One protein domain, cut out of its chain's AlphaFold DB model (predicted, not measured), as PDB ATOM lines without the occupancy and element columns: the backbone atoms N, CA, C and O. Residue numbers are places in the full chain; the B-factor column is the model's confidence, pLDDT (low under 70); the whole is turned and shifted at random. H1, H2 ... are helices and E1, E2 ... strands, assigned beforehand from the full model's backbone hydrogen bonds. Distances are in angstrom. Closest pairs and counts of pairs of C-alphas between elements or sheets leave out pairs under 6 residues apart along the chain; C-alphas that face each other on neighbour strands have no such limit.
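Overview. This is residues 375 to 506 of the 866 residues of the protein "MULE domain-containing protein" of Trichogramma brassicae (UniProt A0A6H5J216). A strongly twisted sheet of five strands forms the middle layer, with H2 and H3 side by side on one face and H4, the longest helix, on the other. H1 packs on H4 and only grazes the sheet, with its residues 376 to 380. The printed part has 132 residues with four named helices and five named strands, in the order H1 E1 H2 E2 E3 E4 H3 E5 H4; the sheet runs E1 E2 E3 E4 E5 and is mixed. The class is mixed, helices and strands; the whole is compact, with a radius of gyration of the C-alphas of 14.0 A and spans of 41 by 31 by 25 A.

Arrangement. H1, residues 376 to 387, touches H4, residues 483 to 498, at a steep tilt of 38 degrees, the same way; their closest C-alphas, of Leu 383 and Leu 488, are 6.8 A apart. E1, residues 393 to 395, an edge strand, is parallel to E2, residues 416 to 423, with N 395 and O 420 at 2.8 A. Between them comes H2, residues 398 to 410, in a strand-helix-strand unit, two parallel neighbour strands joined through a helix, with a right-handed crossover. H2 runs along the strands at a height over the sheet of 8.6 A, over E3, residues 427 to 436, and only just over E2, with 3 of its C-alphas. E2, E3 and E4, residues 439 to 446, form a meander, each strand the antiparallel neighbour of the one before; N 419 and O 431 are 2.8 A apart, N 432 and O 443 also 2.8 A. H3, residues 454 to 463, and E5, residues 465 to 469, complete a second such unit with E4, also right-handed; E4 and E5 are parallel, with N 442 and O 466 at 2.9 A. H3 lies over E5 at a height over the sheet of 9.1 A and touches H2 at a shallow tilt of 19 degrees, the C-alphas of Asp 398 and Thr 456, their closest, 7.0 A apart. H4, on the opposite face, has a height over the sheet of 8.2 A; its closest C-alpha pair with E3 is Cys 483 and Trp 428, 5.4 A. In H1, H2, H3 and H4 every O i to N i+4 pair is within hydrogen-bond range.

Along the chain. H1 begins at C-alpha 376, (41.546, 37.777, 169.660). H2 measures 18.5 A, E2 22.0 A, E3 29.6 A and E4 23.2 A from first to last C-alpha. H4 measures 22.3 A and ends at C-alpha 498, (17.833, 35.367, 175.982).

Size, cuts and confidence. The C-alphas farthest apart, of Ala 412 and Thr 478, are 42.8 A apart. The printed part has no cut. The link from E5 to H4, residues 470 to 482, is long. Residues 471 to 472 and 502 to 506 have pLDDT under 70.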
ATOM      1  N   THR A 375      44.310  36.979 173.627       94.50
ATOM      2  CA  THR A 375      44.318  37.551 172.280       94.50
ATOM      3  C   THR A 375      42.943  37.397 171.622       94.50
ATOM      4  O   THR A 375      42.053  36.716 172.140       94.50
ATOM      5  N   TYR A 376      42.751  38.017 170.453       93.25
ATOM      6  CA  TYR A 376      41.546  37.777 169.660       93.25
ATOM      7  C   TYR A 376      41.412  36.294 169.266       93.25
ATOM      8  O   TYR A 376      40.351  35.709 169.480       93.25
ATOM      9  N   ASP A 377      42.493  35.679 168.774       94.25
ATOM     10  CA  ASP A 377      42.528  34.270 168.364       94.25
ATOM     11  C   ASP A 377      42.206  33.331 169.552       94.25
ATOM     12  O   ASP A 377      41.465  32.358 169.386       94.25
ATOM     13  N   ASP A 378      42.665  33.654 170.772       95.56
ATOM     14  CA  ASP A 378      42.302  32.913 171.994       95.56
ATOM     15  C   ASP A 378      40.796  33.032 172.313       95.56
ATOM     16  O   ASP A 378      40.150  32.045 172.676       95.56
ATOM     17  N   ILE A 379      40.209  34.228 172.175       95.62
ATOM     18  CA  ILE A 379      38.771  34.460 172.409       95.62
ATOM     19  C   ILE A 379      37.925  33.747 171.343       95.62
ATOM     20  O   ILE A 379      36.930  33.109 171.695       95.62
ATOM     21  N   GLU A 380      38.327  33.794 170.070       94.12
ATOM     22  CA  GLU A 380      37.677  33.066 168.971       94.12
ATOM     23  C   GLU A 380      37.689  31.554 169.227       94.12
ATOM     24  O   GLU A 380      36.635  30.906 169.187       94.12
ATOM     25  N   ALA A 381      38.850  31.001 169.591       93.06
ATOM     26  CA  ALA A 381      38.986  29.596 169.949       93.06
ATOM     27  C   ALA A 381      38.082  29.221 171.136       93.06
ATOM     28  O   ALA A 381      37.343  28.239 171.056       93.06
ATOM     29  N   VAL A 382      38.053  29.994 172.228       94.88
ATOM     30  CA  VAL A 382      37.204  29.645 173.382       94.88
ATOM     31  C   VAL A 382      35.706  29.788 173.064       94.88
ATOM     32  O   VAL A 382      34.926  28.924 173.476       94.88
ATOM     33  N   LEU A 383      35.276  30.801 172.299       93.44
ATOM     34  CA  LEU A 383      33.880  30.929 171.850       93.44
ATOM     35  C   LEU A 383      33.443  29.711 171.022       93.44
ATOM     36  O   LEU A 383      32.437  29.067 171.354       93.44
ATOM     37  N   ALA A 384      34.226  29.346 170.007       91.25
ATOM     38  CA  ALA A 384      33.917  28.234 169.116       91.25
ATOM     39  C   ALA A 384      34.002  26.869 169.822       91.25
ATOM     40  O   ALA A 384      33.113  26.027 169.648       91.25
ATOM     41  N   LEU A 385      35.039  26.638 170.634       91.56
ATOM     42  CA  LEU A 385      35.322  25.331 171.231       91.56
ATOM     43  C   LEU A 385      34.547  25.071 172.526       91.56
ATOM     44  O   LEU A 385      34.050  23.951 172.697       91.56
ATOM     45  N   ARG A 386      34.428  26.051 173.435       91.88
ATOM     46  CA  ARG A 386      33.772  25.859 174.745       91.88
ATOM     47  C   ARG A 386      32.272  26.140 174.711       91.88
ATOM     48  O   ARG A 386      31.530  25.438 175.393       91.88
ATOM     49  N   TYR A 387      31.836  27.135 173.940       90.50
ATOM     50  CA  TYR A 387      30.437  27.584 173.916       90.50
ATOM     51  C   TYR A 387      29.696  27.248 172.613       90.50
ATOM     52  O   TYR A 387      28.476  27.390 172.559       90.50
ATOM     53  N   GLY A 388      30.399  26.784 171.572       92.25
ATOM     54  CA  GLY A 388      29.812  26.494 170.256       92.25
ATOM     55  C   GLY A 388      29.454  27.745 169.443       92.25
ATOM     56  O   GLY A 388      28.789  27.638 168.413       92.25
ATOM     57  N   ILE A 389      29.885  28.926 169.890       93.06
ATOM     58  CA  ILE A 389      29.572  30.220 169.281       93.06
ATOM     59  C   ILE A 389      30.554  30.445 168.130       93.06
ATOM     60  O   ILE A 389      31.685  30.868 168.340       93.06
ATOM     61  N   ARG A 390      30.119  30.121 166.909       92.25
ATOM     62  CA  ARG A 390      30.896  30.330 165.670       92.25
ATOM     63  C   ARG A 390      30.577  31.647 164.965       92.25
ATOM     64  O   ARG A 390      31.378  32.131 164.180       92.25
ATOM     65  N   GLU A 391      29.409  32.223 165.237       94.19
ATOM     66  CA  GLU A 391      28.976  33.493 164.659       94.19
ATOM     67  C   GLU A 391      29.042  34.590 165.720       94.19
ATOM     68  O   GLU A 391      28.206  34.667 166.618       94.19
ATOM     69  N   PHE A 392      30.069  35.428 165.612       96.31
ATOM     70  CA  PHE A 392      30.254  36.657 166.381       96.31
ATOM     71  C   PHE A 392      31.057  37.662 165.533       96.31
ATOM     72  O   PHE A 392      31.415  37.365 164.385       96.31
ATOM     73  N   ARG A 393      31.320  38.866 166.044       97.19
ATOM     74  CA  ARG A 393      32.241  39.837 165.418       97.19
ATOM     75  C   ARG A 393      33.201  40.443 166.438       97.19
ATOM     76  O   ARG A 393      32.887  40.520 167.622       97.19
ATOM     77  N   LEU A 394      34.344  40.912 165.949       96.00
ATOM     78  CA  LEU A 394      35.248  41.808 166.666       96.00
ATOM     79  C   LEU A 394      34.912  43.262 166.315       96.00
ATOM     80  O   LEU A 394      34.678  43.553 165.146       96.00
ATOM     81  N   ALA A 395      34.960  44.161 167.293       96.25
ATOM     82  CA  ALA A 395      35.112  45.595 167.080       96.25
ATOM     83  C   ALA A 395      36.381  46.076 167.802       96.25
ATOM     84  O   ALA A 395      36.503  45.916 169.018       96.25
ATOM     85  N   VAL A 396      37.338  46.629 167.055       93.06
ATOM     86  CA  VAL A 396      38.605  47.164 167.602       93.06
ATOM     87  C   VAL A 396      38.466  48.638 168.013       93.06
ATOM     88  O   VAL A 396      39.219  49.132 168.846       93.06
ATOM     89  N   ASP A 397      37.465  49.322 167.462       89.56
ATOM     90  CA  ASP A 397      37.169  50.738 167.657       89.56
ATOM     91  C   ASP A 397      35.663  51.015 167.449       89.56
ATOM     92  O   ASP A 397      34.889  50.128 167.061       89.56
ATOM     93  N   ASP A 398      35.234  52.250 167.732       89.12
ATOM     94  CA  ASP A 398      33.841  52.678 167.562       89.12
ATOM     95  C   ASP A 398      33.397  52.724 166.081       89.12
ATOM     96  O   ASP A 398      32.216  52.506 165.811       89.12
ATOM     97  N   GLU A 399      34.283  52.952 165.104       90.88
ATOM     98  CA  GLU A 399      33.895  52.989 163.680       90.88
ATOM     99  C   GLU A 399      33.546  51.587 163.164       90.88
ATOM    100  O   GLU A 399      32.494  51.382 162.548       90.88
ATOM    101  N   MET A 400      34.375  50.596 163.494       94.50
ATOM    102  CA  MET A 400      34.133  49.183 163.219       94.50
ATOM    103  C   MET A 400      32.848  48.703 163.908       94.50
ATOM    104  O   MET A 400      32.043  47.997 163.292       94.50
ATOM    105  N   LEU A 401      32.605  49.130 165.152       94.62
ATOM    106  CA  LEU A 401      31.360  48.845 165.867       94.62
ATOM    107  C   LEU A 401      30.138  49.445 165.150       94.62
ATOM    108  O   LEU A 401      29.141  48.749 164.949       94.62
ATOM    109  N   LEU A 402      30.212  50.706 164.715       93.19
ATOM    110  CA  LEU A 402      29.137  51.378 163.976       93.19
ATOM    111  C   LEU A 402      28.854  50.709 162.622       93.19
ATOM    112  O   LEU A 402      27.681  50.573 162.260       93.19
ATOM    113  N   ALA A 403      29.885  50.232 161.921       95.19
ATOM    114  CA  ALA A 403      29.736  49.469 160.683       95.19
ATOM    115  C   ALA A 403      29.026  48.121 160.915       95.19
ATOM    116  O   ALA A 403      28.090  47.779 160.186       95.19
ATOM    117  N   ILE A 404      29.398  47.376 161.965       96.44
ATOM    118  CA  ILE A 404      28.726  46.116 162.338       96.44
ATOM    119  C   ILE A 404      27.256  46.368 162.712       96.44
ATOM    120  O   ILE A 404      26.378  45.592 162.326       96.44
ATOM    121  N   LEU A 405      26.970  47.474 163.409       95.62
ATOM    122  CA  LEU A 405      25.612  47.875 163.788       95.62
ATOM    123  C   LEU A 405      24.712  48.199 162.590       95.62
ATOM    124  O   LEU A 405      23.508  47.940 162.662       95.62
ATOM    125  N   ASP A 406      25.256  48.737 161.496       95.25
ATOM    126  CA  ASP A 406      24.491  48.957 160.264       95.25
ATOM    127  C   ASP A 406      24.290  47.659 159.471       95.25
ATOM    128  O   ASP A 406      23.176  47.403 159.007       95.25
ATOM    129  N   VAL A 407      25.303  46.787 159.396       96.00
ATOM    130  CA  VAL A 407      25.167  45.455 158.774       96.00
ATOM    131  C   VAL A 407      24.089  44.628 159.486       96.00
ATOM    132  O   VAL A 407      23.154  44.169 158.833       96.00
ATOM    133  N   PHE A 408      24.133  44.506 160.818       96.06
ATOM    134  CA  PHE A 408      23.122  43.767 161.596       96.06
ATOM    135  C   PHE A 408      21.711  44.382 161.491       96.06
ATOM    136  O   PHE A 408      20.691  43.681 161.490       96.06
ATOM    137  N   LYS A 409      21.624  45.710 161.359       94.75
ATOM    138  CA  LYS A 409      20.349  46.409 161.160       94.75
ATOM    139  C   LYS A 409      19.726  46.089 159.799       94.75
ATOM    140  O   LYS A 409      18.517  45.844 159.750       94.75
ATOM    141  N   VAL A 410      20.516  46.053 158.726       95.06
ATOM    142  CA  VAL A 410      20.031  45.793 157.359       95.06
ATOM    143  C   VAL A 410      19.803  44.300 157.093       95.06
ATOM    144  O   VAL A 410      18.787  43.950 156.496       95.06
ATOM    145  N   ASP A 411      20.683  43.417 157.566       95.00
ATOM    146  CA  ASP A 411      20.607  41.974 157.298       95.00
ATOM    147  C   ASP A 411      19.333  41.343 157.893       95.00
ATOM    148  O   ASP A 411      19.056  41.457 159.087       95.00
ATOM    149  N   ALA A 412      18.524  40.683 157.063       90.94
ATOM    150  CA  ALA A 412      17.273  40.050 157.484       90.94
ATOM    151  C   ALA A 412      17.454  38.647 158.101       90.94
ATOM    152  O   ALA A 412      16.521  38.145 158.727       90.94
ATOM    153  N   GLN A 413      18.616  38.013 157.921       92.94
ATOM    154  CA  GLN A 413      18.927  36.667 158.415       92.94
ATOM    155  C   GLN A 413      19.513  36.711 159.835       92.94
ATOM    156  O   GLN A 413      19.206  35.848 160.662       92.94
ATOM    157  N   LEU A 414      20.299  37.745 160.152       93.31
ATOM    158  CA  LEU A 414      20.885  37.939 161.481       93.31
ATOM    159  C   LEU A 414      19.820  38.354 162.514       93.31
ATOM    160  O   LEU A 414      19.358  39.494 162.556       93.31
ATOM    161  N   THR A 415      19.442  37.414 163.385       95.50
ATOM    162  CA  THR A 415      18.482  37.646 164.486       95.50
ATOM    163  C   THR A 415      19.143  37.901 165.845       95.50
ATOM    164  O   THR A 415      18.502  38.438 166.756       95.50
ATOM    165  N   LEU A 416      20.411  37.519 165.986       96.56
ATOM    166  CA  LEU A 416      21.206  37.561 167.210       96.56
ATOM    167  C   LEU A 416      22.691  37.596 166.813       96.56
ATOM    168  O   LEU A 416      23.089  36.815 165.952       96.56
ATOM    169  N   LEU A 417      23.496  38.489 167.392       97.62
ATOM    170  CA  LEU A 417      24.928  38.597 167.083       97.62
ATOM    171  C   LEU A 417      25.737  39.040 168.315       97.62
ATOM    172  O   LEU A 417      25.616  40.191 168.738       97.62
ATOM    173  N   PRO A 418      26.587  38.170 168.885       97.81
ATOM    174  CA  PRO A 418      27.607  38.570 169.844       97.81
ATOM    175  C   PRO A 418      28.698  39.417 169.178       97.81
ATOM    176  O   PRO A 418      29.161  39.110 168.079       97.81
ATOM    177  N   ILE A 419      29.147  40.453 169.877       97.69
ATOM    178  CA  ILE A 419      30.279  41.297 169.508       97.69
ATOM    179  C   ILE A 419      31.242  41.350 170.695       97.69
ATOM    180  O   ILE A 419      30.843  41.629 171.829       97.69
ATOM    181  N   VAL A 420      32.513  41.083 170.415       97.38
ATOM    182  CA  VAL A 420      33.644  41.310 171.317       97.38
ATOM    183  C   VAL A 420      34.220  42.682 170.982       97.38
ATOM    184  O   VAL A 420      34.523  42.947 169.820       97.38
ATOM    185  N   ILE A 421      34.361  43.558 171.975       96.69
ATOM    186  CA  ILE A 421      34.870  44.924 171.803       96.69
ATOM    187  C   ILE A 421      36.229  45.026 172.497       96.69
ATOM    188  O   ILE A 421      36.333  44.703 173.682       96.69
ATOM    189  N   ASN A 422      37.260  45.495 171.792       95.56
ATOM    190  CA  ASN A 422      38.548  45.834 172.399       95.56
ATOM    191  C   ASN A 422      38.627  47.345 172.653       95.56
ATOM    192  O   ASN A 422      38.912  48.124 171.748       95.56
ATOM    193  N   ARG A 423      38.377  47.784 173.887       90.00
ATOM    194  CA  ARG A 423      38.487  49.198 174.258       90.00
ATOM    195  C   ARG A 423      39.965  49.577 174.361       90.00
ATOM    196  O   ARG A 423      40.665  49.149 175.275       90.00
ATOM    197  N   HIS A 424      40.425  50.398 173.418       87.56
ATOM    198  CA  HIS A 424      41.774  50.986 173.388       87.56
ATOM    199  C   HIS A 424      42.914  49.949 173.470       87.56
ATOM    200  O   HIS A 424      43.922  50.174 174.142       87.56
ATOM    201  N   GLY A 425      42.734  48.781 172.840       89.00
ATOM    202  CA  GLY A 425      43.726  47.696 172.799       89.00
ATOM    203  C   GLY A 425      43.995  46.986 174.136       89.00
ATOM    204  O   GLY A 425      44.784  46.048 174.166       89.00
ATOM    205  N   SER A 426      43.370  47.431 175.229       89.94
ATOM    206  CA  SER A 426      43.803  47.171 176.610       89.94
ATOM    207  C   SER A 426      42.651  46.859 177.571       89.94
ATOM    208  O   SER A 426      42.845  46.796 178.786       89.94
ATOM    209  N   HIS A 427      41.435  46.636 177.056       94.06
ATOM    210  CA  HIS A 427      40.320  46.130 177.856       94.06
ATOM    211  C   HIS A 427      39.221  45.496 176.997       94.06
ATOM    212  O   HIS A 427      38.647  46.147 176.126       94.06
ATOM    213  N   TRP A 428      38.880  44.239 177.269       96.12
ATOM    214  CA  TRP A 428      37.816  43.526 176.563       96.12
ATOM    215  C   TRP A 428      36.439  43.792 177.200       96.12
ATOM    216  O   TRP A 428      36.259  43.582 178.401       96.12
ATOM    217  N   THR A 429      35.441  44.179 176.395       96.50
ATOM    218  CA  THR A 429      34.010  44.191 176.781       96.50
ATOM    219  C   THR A 429      33.151  43.441 175.760       96.50
ATOM    220  O   THR A 429      33.645  43.002 174.717       96.50
ATOM    221  N   CYS A 430      31.868  43.223 176.063       97.06
ATOM    222  CA  CYS A 430      30.962  42.505 175.165       97.06
ATOM    223  C   CYS A 430      29.650  43.250 174.907       97.06
ATOM    224  O   CYS A 430      29.149  43.991 175.756       97.06
ATOM    225  N   LEU A 431      29.085  43.014 173.725       97.50
ATOM    226  CA  LEU A 431      27.799  43.543 173.292       97.50
ATOM    227  C   LEU A 431      27.061  42.464 172.496       97.50
ATOM    228  O   LEU A 431      27.539  42.042 171.450       97.50
ATOM    229  N   VAL A 432      25.900  42.005 172.957       97.75
ATOM    230  CA  VAL A 432      25.056  41.072 172.193       97.75
ATOM    231  C   VAL A 432      23.908  41.848 171.562       97.75
ATOM    232  O   VAL A 432      23.051  42.386 172.263       97.75
ATOM    233  N   LEU A 433      23.890  41.906 170.232       97.56
ATOM    234  CA  LEU A 433      22.800  42.500 169.468       97.56
ATOM    235  C   LEU A 433      21.681  41.486 169.267       97.56
ATOM    236  O   LEU A 433      21.935  40.324 168.951       97.56
ATOM    237  N   GLU A 434      20.437  41.935 169.386       97.12
ATOM    238  CA  GLU A 434      19.256  41.110 169.175       97.12
ATOM    239  C   GLU A 434      18.203  41.843 168.331       97.12
ATOM    240  O   GLU A 434      17.891  43.013 168.552       97.12
ATOM    241  N   LYS A 435      17.618  41.128 167.367       96.06
ATOM    242  CA  LYS A 435      16.566  41.612 166.466       96.06
ATOM    243  C   LYS A 435      15.280  40.840 166.753       96.06
ATOM    244  O   LYS A 435      15.176  39.646 166.454       96.06
ATOM    245  N   CYS A 436      14.301  41.491 167.378       93.75
ATOM    246  CA  CYS A 436      13.026  40.872 167.748       93.75
ATOM    247  C   CYS A 436      11.865  41.612 167.069       93.75
ATOM    248  O   CYS A 436      11.572  42.773 167.368       93.75
ATOM    249  N   ALA A 437      11.223  40.935 166.111       89.44
ATOM    250  CA  ALA A 437      10.271  41.512 165.161       89.44
ATOM    251  C   ALA A 437      10.832  42.759 164.441       89.44
ATOM    252  O   ALA A 437      11.617  42.624 163.507       89.44
ATOM    253  N   ARG A 438      10.441  43.968 164.867       90.31
ATOM    254  CA  ARG A 438      10.918  45.260 164.326       90.31
ATOM    255  C   ARG A 438      11.702  46.102 165.342       90.31
ATOM    256  O   ARG A 438      11.980  47.265 165.072       90.31
ATOM    257  N   ARG A 439      12.025  45.550 166.515       95.25
ATOM    258  CA  ARG A 439      12.819  46.219 167.556       95.25
ATOM    259  C   ARG A 439      14.231  45.639 167.595       95.25
ATOM    260  O   ARG A 439      14.416  44.432 167.426       95.25
ATOM    261  N   LEU A 440      15.200  46.519 167.819       96.75
ATOM    262  CA  LEU A 440      16.607  46.190 167.996       96.75
ATOM    263  C   LEU A 440      16.964  46.379 169.474       96.75
ATOM    264  O   LEU A 440      16.573  47.375 170.081       96.75
ATOM    265  N   PHE A 441      17.700  45.431 170.036       96.69
ATOM    266  CA  PHE A 441      18.147  45.423 171.426       96.69
ATOM    267  C   PHE A 441      19.662  45.221 171.440       96.69
ATOM    268  O   PHE A 441      20.205  44.524 170.579       96.69
ATOM    269  N   ALA A 442      20.349  45.848 172.388       97.38
ATOM    270  CA  ALA A 442      21.798  45.791 172.521       97.38
ATOM    271  C   ALA A 442      22.159  45.561 173.994       97.38
ATOM    272  O   ALA A 442      22.044  46.464 174.822       97.38
ATOM    273  N   TYR A 443      22.559  44.334 174.318       97.06
ATOM    274  CA  TYR A 443      22.903  43.908 175.672       97.06
ATOM    275  C   TYR A 443      24.408  44.051 175.881       97.06
ATOM    276  O   TYR A 443      25.181  43.199 175.442       97.06
ATOM    277  N   HIS A 444      24.823  45.150 176.501       96.75
ATOM    278  CA  HIS A 444      26.219  45.426 176.828       96.75
ATOM    279  C   HIS A 444      26.588  44.789 178.168       96.75
ATOM    280  O   HIS A 444      25.750  44.713 179.062       96.75
ATOM    281  N   GLN A 445      27.836  44.360 178.336       95.88
ATOM    282  CA  GLN A 445      28.402  44.136 179.663       95.88
ATOM    283  C   GLN A 445      29.923  44.319 179.639       95.88
ATOM    284  O   GLN A 445      30.648  43.648 178.896       95.88
ATOM    285  N   ASP A 446      30.394  45.202 180.514       94.75
ATOM    286  CA  ASP A 446      31.801  45.428 180.834       94.75
ATOM    287  C   ASP A 446      32.118  44.749 182.175       94.75
ATOM    288  O   ASP A 446      31.390  44.901 183.159       94.75
ATOM    289  N   SER A 447      33.210  43.993 182.233       92.44
ATOM    290  CA  SER A 447      33.654  43.332 183.459       92.44
ATOM    291  C   SER A 447      34.161  44.311 184.526       92.44
ATOM    292  O   SER A 447      34.011  44.025 185.710       92.44
ATOM    293  N   LYS A 448      34.690  45.480 184.143       92.06
ATOM    294  CA  LYS A 448      35.082  46.582 185.045       92.06
ATOM    295  C   LYS A 448      33.901  47.488 185.426       92.06
ATOM    296  O   LYS A 448      34.087  48.465 186.141       92.06
ATOM    297  N   SER A 449      32.678  47.158 185.000       87.62
ATOM    298  CA  SER A 449      31.445  47.933 185.246       87.62
ATOM    299  C   SER A 449      31.400  49.326 184.609       87.62
ATOM    300  O   SER A 449      30.484  50.096 184.894       87.62
ATOM    301  N   THR A 450      32.345  49.665 183.729       88.06
ATOM    302  CA  THR A 450      32.233  50.854 182.881       88.06
ATOM    303  C   THR A 450      31.029  50.718 181.953       88.06
ATOM    304  O   THR A 450      30.884  49.712 181.263       88.06
ATOM    305  N   SER A 451      30.199  51.753 181.846       87.50
ATOM    306  CA  SER A 451      29.208  51.805 180.771       87.50
ATOM    307  C   SER A 451      29.894  51.832 179.393       87.50
ATOM    308  O   SER A 451      31.092  52.141 179.256       87.50
ATOM    309  N   LEU A 452      29.111  51.587 178.341       86.81
ATOM    310  CA  LEU A 452      29.437  52.104 177.008       86.81
ATOM    311  C   LEU A 452      29.735  53.611 177.088       86.81
ATOM    312  O   LEU A 452      29.239  54.315 177.978       86.81
ATOM    313  N   SER A 453      30.553  54.122 176.161       86.25
ATOM    314  CA  SER A 453      30.766  55.571 176.090       86.25
ATOM    315  C   SER A 453      29.438  56.266 175.774       86.25
ATOM    316  O   SER A 453      28.616  55.729 175.029       86.25
ATOM    317  N   GLN A 454      29.220  57.478 176.295       84.75
ATOM    318  CA  GLN A 454      27.987  58.222 176.005       84.75
ATOM    319  C   GLN A 454      27.794  58.461 174.496       84.75
ATOM    320  O   GLN A 454      26.660  58.490 174.024       84.75
ATOM    321  N   MET A 455      28.881  58.571 173.722       79.12
ATOM    322  CA  MET A 455      28.822  58.646 172.260       79.12
ATOM    323  C   MET A 455      28.367  57.325 171.631       79.12
ATOM    324  O   MET A 455      27.505  57.340 170.752       79.12
ATOM    325  N   THR A 456      28.890  56.188 172.092       87.62
ATOM    326  CA  THR A 456      28.538  54.860 171.570       87.62
ATOM    327  C   THR A 456      27.087  54.504 171.919       87.62
ATOM    328  O   THR A 456      26.331  54.103 171.035       87.62
ATOM    329  N   THR A 457      26.651  54.750 173.162       90.06
ATOM    330  CA  THR A 457      25.252  54.581 173.603       90.06
ATOM    331  C   THR A 457      24.302  55.464 172.797       90.06
ATOM    332  O   THR A 457      23.354  54.959 172.202       90.06
ATOM    333  N   ARG A 458      24.597  56.764 172.667       89.94
ATOM    334  CA  ARG A 458      23.769  57.683 171.872       89.94
ATOM    335  C   ARG A 458      23.719  57.285 170.393       89.94
ATOM    336  O   ARG A 458      22.699  57.476 169.739       89.94
ATOM    337  N   SER A 459      24.793  56.705 169.856       90.88
ATOM    338  CA  SER A 459      24.832  56.215 168.473       90.88
ATOM    339  C   SER A 459      24.021  54.927 168.277       90.88
ATOM    340  O   SER A 459      23.361  54.776 167.248       90.88
ATOM    341  N   LEU A 460      24.007  54.028 169.267       91.88
ATOM    342  CA  LEU A 460      23.106  52.872 169.323       91.88
ATOM    343  C   LEU A 460      21.636  53.322 169.341       91.88
ATOM    344  O   LEU A 460      20.846  52.878 168.503       91.88
ATOM    345  N   GLU A 461      21.288  54.256 170.226       93.75
ATOM    346  CA  GLU A 461      19.940  54.826 170.353       93.75
ATOM    347  C   GLU A 461      19.487  55.525 169.062       93.75
ATOM    348  O   GLU A 461      18.396  55.249 168.560       93.75
ATOM    349  N   LEU A 462      20.345  56.355 168.451       93.00
ATOM    350  CA  LEU A 462      20.081  57.007 167.158       93.00
ATOM    351  C   LEU A 462      19.921  55.998 166.007       93.00
ATOM    352  O   LEU A 462      19.133  56.226 165.087       93.00
ATOM    353  N   LYS A 463      20.619  54.856 166.054       93.31
ATOM    354  CA  LYS A 463      20.395  53.738 165.121       93.31
ATOM    355  C   LYS A 463      19.129  52.929 165.447       93.31
ATOM    356  O   LYS A 463      18.721  52.124 164.604       93.31
ATOM    357  N   GLY A 464      18.461  53.174 166.575       95.56
ATOM    358  CA  GLY A 464      17.200  52.542 166.979       95.56
ATOM    359  C   GLY A 464      17.353  51.297 167.859       95.56
ATOM    360  O   GLY A 464      16.402  50.522 167.965       95.56
ATOM    361  N   TYR A 465      18.527  51.086 168.461       96.38
ATOM    362  CA  TYR A 465      18.759  50.024 169.441       96.38
ATOM    363  C   TYR A 465      18.320  50.476 170.839       96.38
ATOM    364  O   TYR A 465      18.689  51.555 171.295       96.38
ATOM    365  N   GLN A 466      17.577  49.625 171.546       96.31
ATOM    366  CA  GLN A 466      17.363  49.756 172.988       96.31
ATOM    367  C   GLN A 466      18.569  49.143 173.712       96.31
ATOM    368  O   GLN A 466      18.819  47.943 173.575       96.31
ATOM    369  N   VAL A 467      19.339  49.963 174.428       95.38
ATOM    370  CA  VAL A 467      20.575  49.544 175.109       95.38
ATOM    371  C   VAL A 467      20.274  49.108 176.543       95.38
ATOM    372  O   VAL A 467      19.508  49.764 177.246       95.38
ATOM    373  N   PHE A 468      20.879  48.003 176.978       94.62
ATOM    374  CA  PHE A 468      20.755  47.461 178.332       94.62
ATOM    375  C   PHE A 468      22.132  47.030 178.843       94.62
ATOM    376  O   PHE A 468      22.751  46.156 178.237       94.62
ATOM    377  N   ASP A 469      22.581  47.571 179.976       91.62
ATOM    378  CA  ASP A 469      23.724  47.013 180.704       91.62
ATOM    379  C   ASP A 469      23.278  45.743 181.452       91.62
ATOM    380  O   ASP A 469      22.456  45.767 182.372       91.62
ATOM    381  N   ALA A 470      23.796  44.596 181.023       81.62
ATOM    382  CA  ALA A 470      23.432  43.265 181.494       81.62
ATOM    383  C   ALA A 470      24.232  42.863 182.749       81.62
ATOM    384  O   ALA A 470      24.798  41.767 182.805       81.62
ATOM    385  N   CYS A 471      24.243  43.743 183.758       64.56
ATOM    386  CA  CYS A 471      25.013  43.646 185.003       64.56
ATOM    387  C   CYS A 471      24.831  42.300 185.726       64.56
ATOM    388  O   CYS A 471      23.909  42.120 186.523       64.56
ATOM    389  N   LYS A 472      25.718  41.339 185.435       69.81
ATOM    390  CA  LYS A 472      25.651  39.966 185.969       69.81
ATOM    391  C   LYS A 472      26.987  39.392 186.403       69.81
ATOM    392  O   LYS A 472      27.022  38.714 187.424       69.81
ATOM    393  N   LEU A 473      28.056  39.620 185.641       85.81
ATOM    394  CA  LEU A 473      29.403  39.187 186.006       85.81
ATOM    395  C   LEU A 473      30.372  40.357 185.817       85.81
ATOM    396  O   LEU A 473      30.548  40.874 184.711       85.81
ATOM    397  N   GLN A 474      30.976  40.761 186.928       89.81
ATOM    398  CA  GLN A 474      32.012  41.782 187.034       89.81
ATOM    399  C   GLN A 474      33.303  41.085 187.477       89.81
ATOM    400  O   GLN A 474      33.244  40.116 188.239       89.81
ATOM    401  N   GLN A 475      34.455  41.563 187.011       89.44
ATOM    402  CA  GLN A 475      35.742  41.081 187.503       89.44
ATOM    403  C   GLN A 475      36.026  41.673 188.893       89.44
ATOM    404  O   GLN A 475      35.648  42.820 189.147       89.44
ATOM    405  N   PRO A 476      36.669  40.926 189.809       89.06
ATOM    406  CA  PRO A 476      37.170  41.490 191.057       89.06
ATOM    407  C   PRO A 476      38.037  42.726 190.799       89.06
ATOM    408  O   PRO A 476      38.789  42.765 189.831       89.06
ATOM    409  N   ILE A 477      37.997  43.716 191.692       86.94
ATOM    410  CA  ILE A 477      38.820  44.936 191.565       86.94
ATOM    411  C   ILE A 477      40.329  44.600 191.578       86.94
ATOM    412  O   ILE A 477      41.131  45.301 190.973       86.94
ATOM    413  N   THR A 478      40.704  43.489 192.220       89.50
ATOM    414  CA  THR A 478      42.062  42.922 192.263       89.50
ATOM    415  C   THR A 478      42.466  42.127 191.014       89.50
ATOM    416  O   THR A 478      43.582  41.619 190.949       89.50
ATOM    417  N   ASP A 479      41.571  41.979 190.038       87.06
ATOM    418  CA  ASP A 479      41.778  41.248 188.791       87.06
ATOM    419  C   ASP A 479      41.714  42.251 187.634       87.06
ATOM    420  O   ASP A 479      40.629  42.582 187.166       87.06
ATOM    421  N   SER A 480      42.854  42.788 187.194       87.38
ATOM    422  CA  SER A 480      42.926  43.746 186.079       87.38
ATOM    423  C   SER A 480      42.830  43.075 184.704       87.38
ATOM    424  O   SER A 480      42.223  43.644 183.785       87.38
ATOM    425  N   ASP A 481      43.384  41.866 184.585       89.38
ATOM    426  CA  ASP A 481      43.873  41.321 183.312       89.38
ATOM    427  C   ASP A 481      42.926  40.293 182.683       89.38
ATOM    428  O   ASP A 481      42.841  40.187 181.459       89.38
ATOM    429  N   ASN A 482      42.129  39.568 183.482       92.25
ATOM    430  CA  ASN A 482      41.273  38.489 182.965       92.25
ATOM    431  C   ASN A 482      40.019  38.982 182.217       92.25
ATOM    432  O   ASN A 482      39.083  38.206 182.016       92.25
ATOM    433  N   CYS A 483      39.961  40.247 181.787       94.88
ATOM    434  CA  CYS A 483      38.793  40.837 181.123       94.88
ATOM    435  C   CYS A 483      38.294  40.011 179.920       94.88
ATOM    436  O   CYS A 483      37.086  39.854 179.753       94.88
ATOM    437  N   GLY A 484      39.191  39.369 179.162       95.81
ATOM    438  CA  GLY A 484      38.822  38.431 178.091       95.81
ATOM    439  C   GLY A 484      38.044  37.200 178.588       95.81
ATOM    440  O   GLY A 484      37.043  36.814 177.985       95.81
ATOM    441  N   ILE A 485      38.428  36.622 179.735       95.25
ATOM    442  CA  ILE A 485      37.693  35.517 180.383       95.25
ATOM    443  C   ILE A 485      36.303  35.993 180.821       95.25
ATOM    444  O   ILE A 485      35.307  35.293 180.624       95.25
ATOM    445  N   TRP A 486      36.207  37.202 181.377       95.81
ATOM    446  CA  TRP A 486      34.928  37.774 181.796       95.81
ATOM    447  C   TRP A 486      34.023  38.150 180.611       95.81
ATOM    448  O   TRP A 486      32.807  37.998 180.723       95.81
ATOM    449  N   VAL A 487      34.572  38.539 179.457       96.38
ATOM    450  CA  VAL A 487      33.821  38.700 178.195       96.38
ATOM    451  C   VAL A 487      33.224  37.380 177.720       96.38
ATOM    452  O   VAL A 487      32.026  37.322 177.440       96.38
ATOM    453  N   LEU A 488      34.014  36.305 177.701       96.25
ATOM    454  CA  LEU A 488      33.550  34.963 177.333       96.25
ATOM    455  C   LEU A 488      32.386  34.499 178.226       96.25
ATOM    456  O   LEU A 488      31.359  34.022 177.735       96.25
ATOM    457  N   LEU A 489      32.518  34.693 179.543       95.50
ATOM    458  CA  LEU A 489      31.477  34.366 180.520       95.50
ATOM    459  C   LEU A 489      30.227  35.250 180.376       95.50
ATOM    460  O   LEU A 489      29.109  34.751 180.512       95.50
ATOM    461  N   ASN A 490      30.384  36.543 180.083       96.12
ATOM    462  CA  ASN A 490      29.257  37.461 179.916       96.12
ATOM    463  C   ASN A 490      28.479  37.213 178.620       96.12
ATOM    464  O   ASN A 490      27.250  37.161 178.674       96.12
ATOM    465  N   ILE A 491      29.149  36.938 177.497       96.44
ATOM    466  CA  ILE A 491      28.486  36.515 176.251       96.44
ATOM    467  C   ILE A 491      27.634  35.261 176.508       96.44
ATOM    468  O   ILE A 491      26.440  35.251 176.202       96.44
ATOM    469  N   ALA A 492      28.198  34.235 177.154       94.81
ATOM    470  CA  ALA A 492      27.460  33.019 177.505       94.81
ATOM    471  C   ALA A 492      26.289  33.282 178.480       94.81
ATOM    472  O   ALA A 492      25.210  32.700 178.332       94.81
ATOM    473  N   SER A 493      26.467  34.184 179.452       94.75
ATOM    474  CA  SER A 493      25.440  34.592 180.425       94.75
ATOM    475  C   SER A 493      24.270  35.346 179.778       94.75
ATOM    476  O   SER A 493      23.109  35.102 180.125       94.75
ATOM    477  N   ILE A 494      24.553  36.225 178.811       95.62
ATOM    478  CA  ILE A 494      23.549  36.980 178.052       95.62
ATOM    479  C   ILE A 494      22.801  36.049 177.092       95.62
ATOM    480  O   ILE A 494      21.573  36.002 177.129       95.62
ATOM    481  N   LEU A 495      23.495  35.228 176.302       94.81
ATOM    482  CA  LEU A 495      22.845  34.261 175.403       94.81
ATOM    483  C   LEU A 495      21.966  33.269 176.186       94.81
ATOM    484  O   LEU A 495      20.791  33.078 175.868       94.81
ATOM    485  N   GLY A 496      22.486  32.733 177.294       93.50
ATOM    486  CA  GLY A 496      21.742  31.880 178.223       93.50
ATOM    487  C   GLY A 496      20.675  32.605 179.057       93.50
ATOM    488  O   GLY A 496      19.960  31.947 179.819       93.50
ATOM    489  N   MET A 497      20.557  33.933 178.962       94.19
ATOM    490  CA  MET A 497      19.406  34.708 179.439       94.19
ATOM    491  C   MET A 497      18.347  34.804 178.341       94.19
ATOM    492  O   MET A 497      17.190  34.486 178.611       94.19
ATOM    493  N   LEU A 498      18.737  35.176 177.121       92.38
ATOM    494  CA  LEU A 498      17.833  35.367 175.982       92.38
ATOM    495  C   LEU A 498      17.136  34.057 175.566       92.38
ATOM    496  O   LEU A 498      15.941  34.067 175.277       92.38
ATOM    497  N   GLU A 499      17.815  32.908 175.662       89.62
ATOM    498  CA  GLU A 499      17.190  31.585 175.474       89.62
ATOM    499  C   GLU A 499      16.082  31.307 176.517       89.62
ATOM    500  O   GLU A 499      15.037  30.737 176.204       89.62
ATOM    501  N   LYS A 500      16.283  31.734 177.773       87.69
ATOM    502  CA  LYS A 500      15.329  31.518 178.881       87.69
ATOM    503  C   LYS A 500      14.188  32.532 178.886       87.69
ATOM    504  O   LYS A 500      13.085  32.198 179.313       87.69
ATOM    505  N   GLN A 501      14.464  33.759 178.455       78.50
ATOM    506  CA  GLN A 501      13.533  34.886 178.422       78.50
ATOM    507  C   GLN A 501      12.891  35.095 177.045       78.50
ATOM    508  O   GLN A 501      12.286  36.144 176.842       78.50
ATOM    509  N   MET A 502      13.000  34.122 176.124       64.00
ATOM    510  CA  MET A 502      12.447  34.202 174.769       64.00
ATOM    511  C   MET A 502      11.055  34.865 174.770       64.00
ATOM    512  O   MET A 502      10.113  34.286 175.330       64.00
ATOM    513  N   PRO A 503      10.921  36.062 174.164       61.06
ATOM    514  CA  PRO A 503       9.643  36.742 174.043       61.06
ATOM    515  C   PRO A 503       8.597  35.832 173.410       61.06
ATOM    516  O   PRO A 503       8.903  35.043 172.516       61.06
ATOM    517  N   GLU A 504       7.346  35.963 173.832       55.97
ATOM    518  CA  GLU A 504       6.244  35.133 173.329       55.97
ATOM    519  C   GLU A 504       6.061  35.266 171.805       55.97
ATOM    520  O   GLU A 504       5.722  34.294 171.134       55.97
ATOM    521  N   SER A 505       6.426  36.427 171.248       48.50
ATOM    522  CA  SER A 505       6.507  36.728 169.811       48.50
ATOM    523  C   SER A 505       7.637  36.021 169.043       48.50
ATOM    524  O   SER A 505       7.673  36.097 167.816       48.50
ATOM    525  N   ARG A 506       8.573  35.356 169.732       52.53
ATOM    526  CA  ARG A 506       9.655  34.533 169.153       52.53
ATOM    527  C   ARG A 506       9.439  33.035 169.325       52.53
ATOM    528  O   ARG A 506      10.137  32.240 168.700       52.53
TER     529      ARG A 506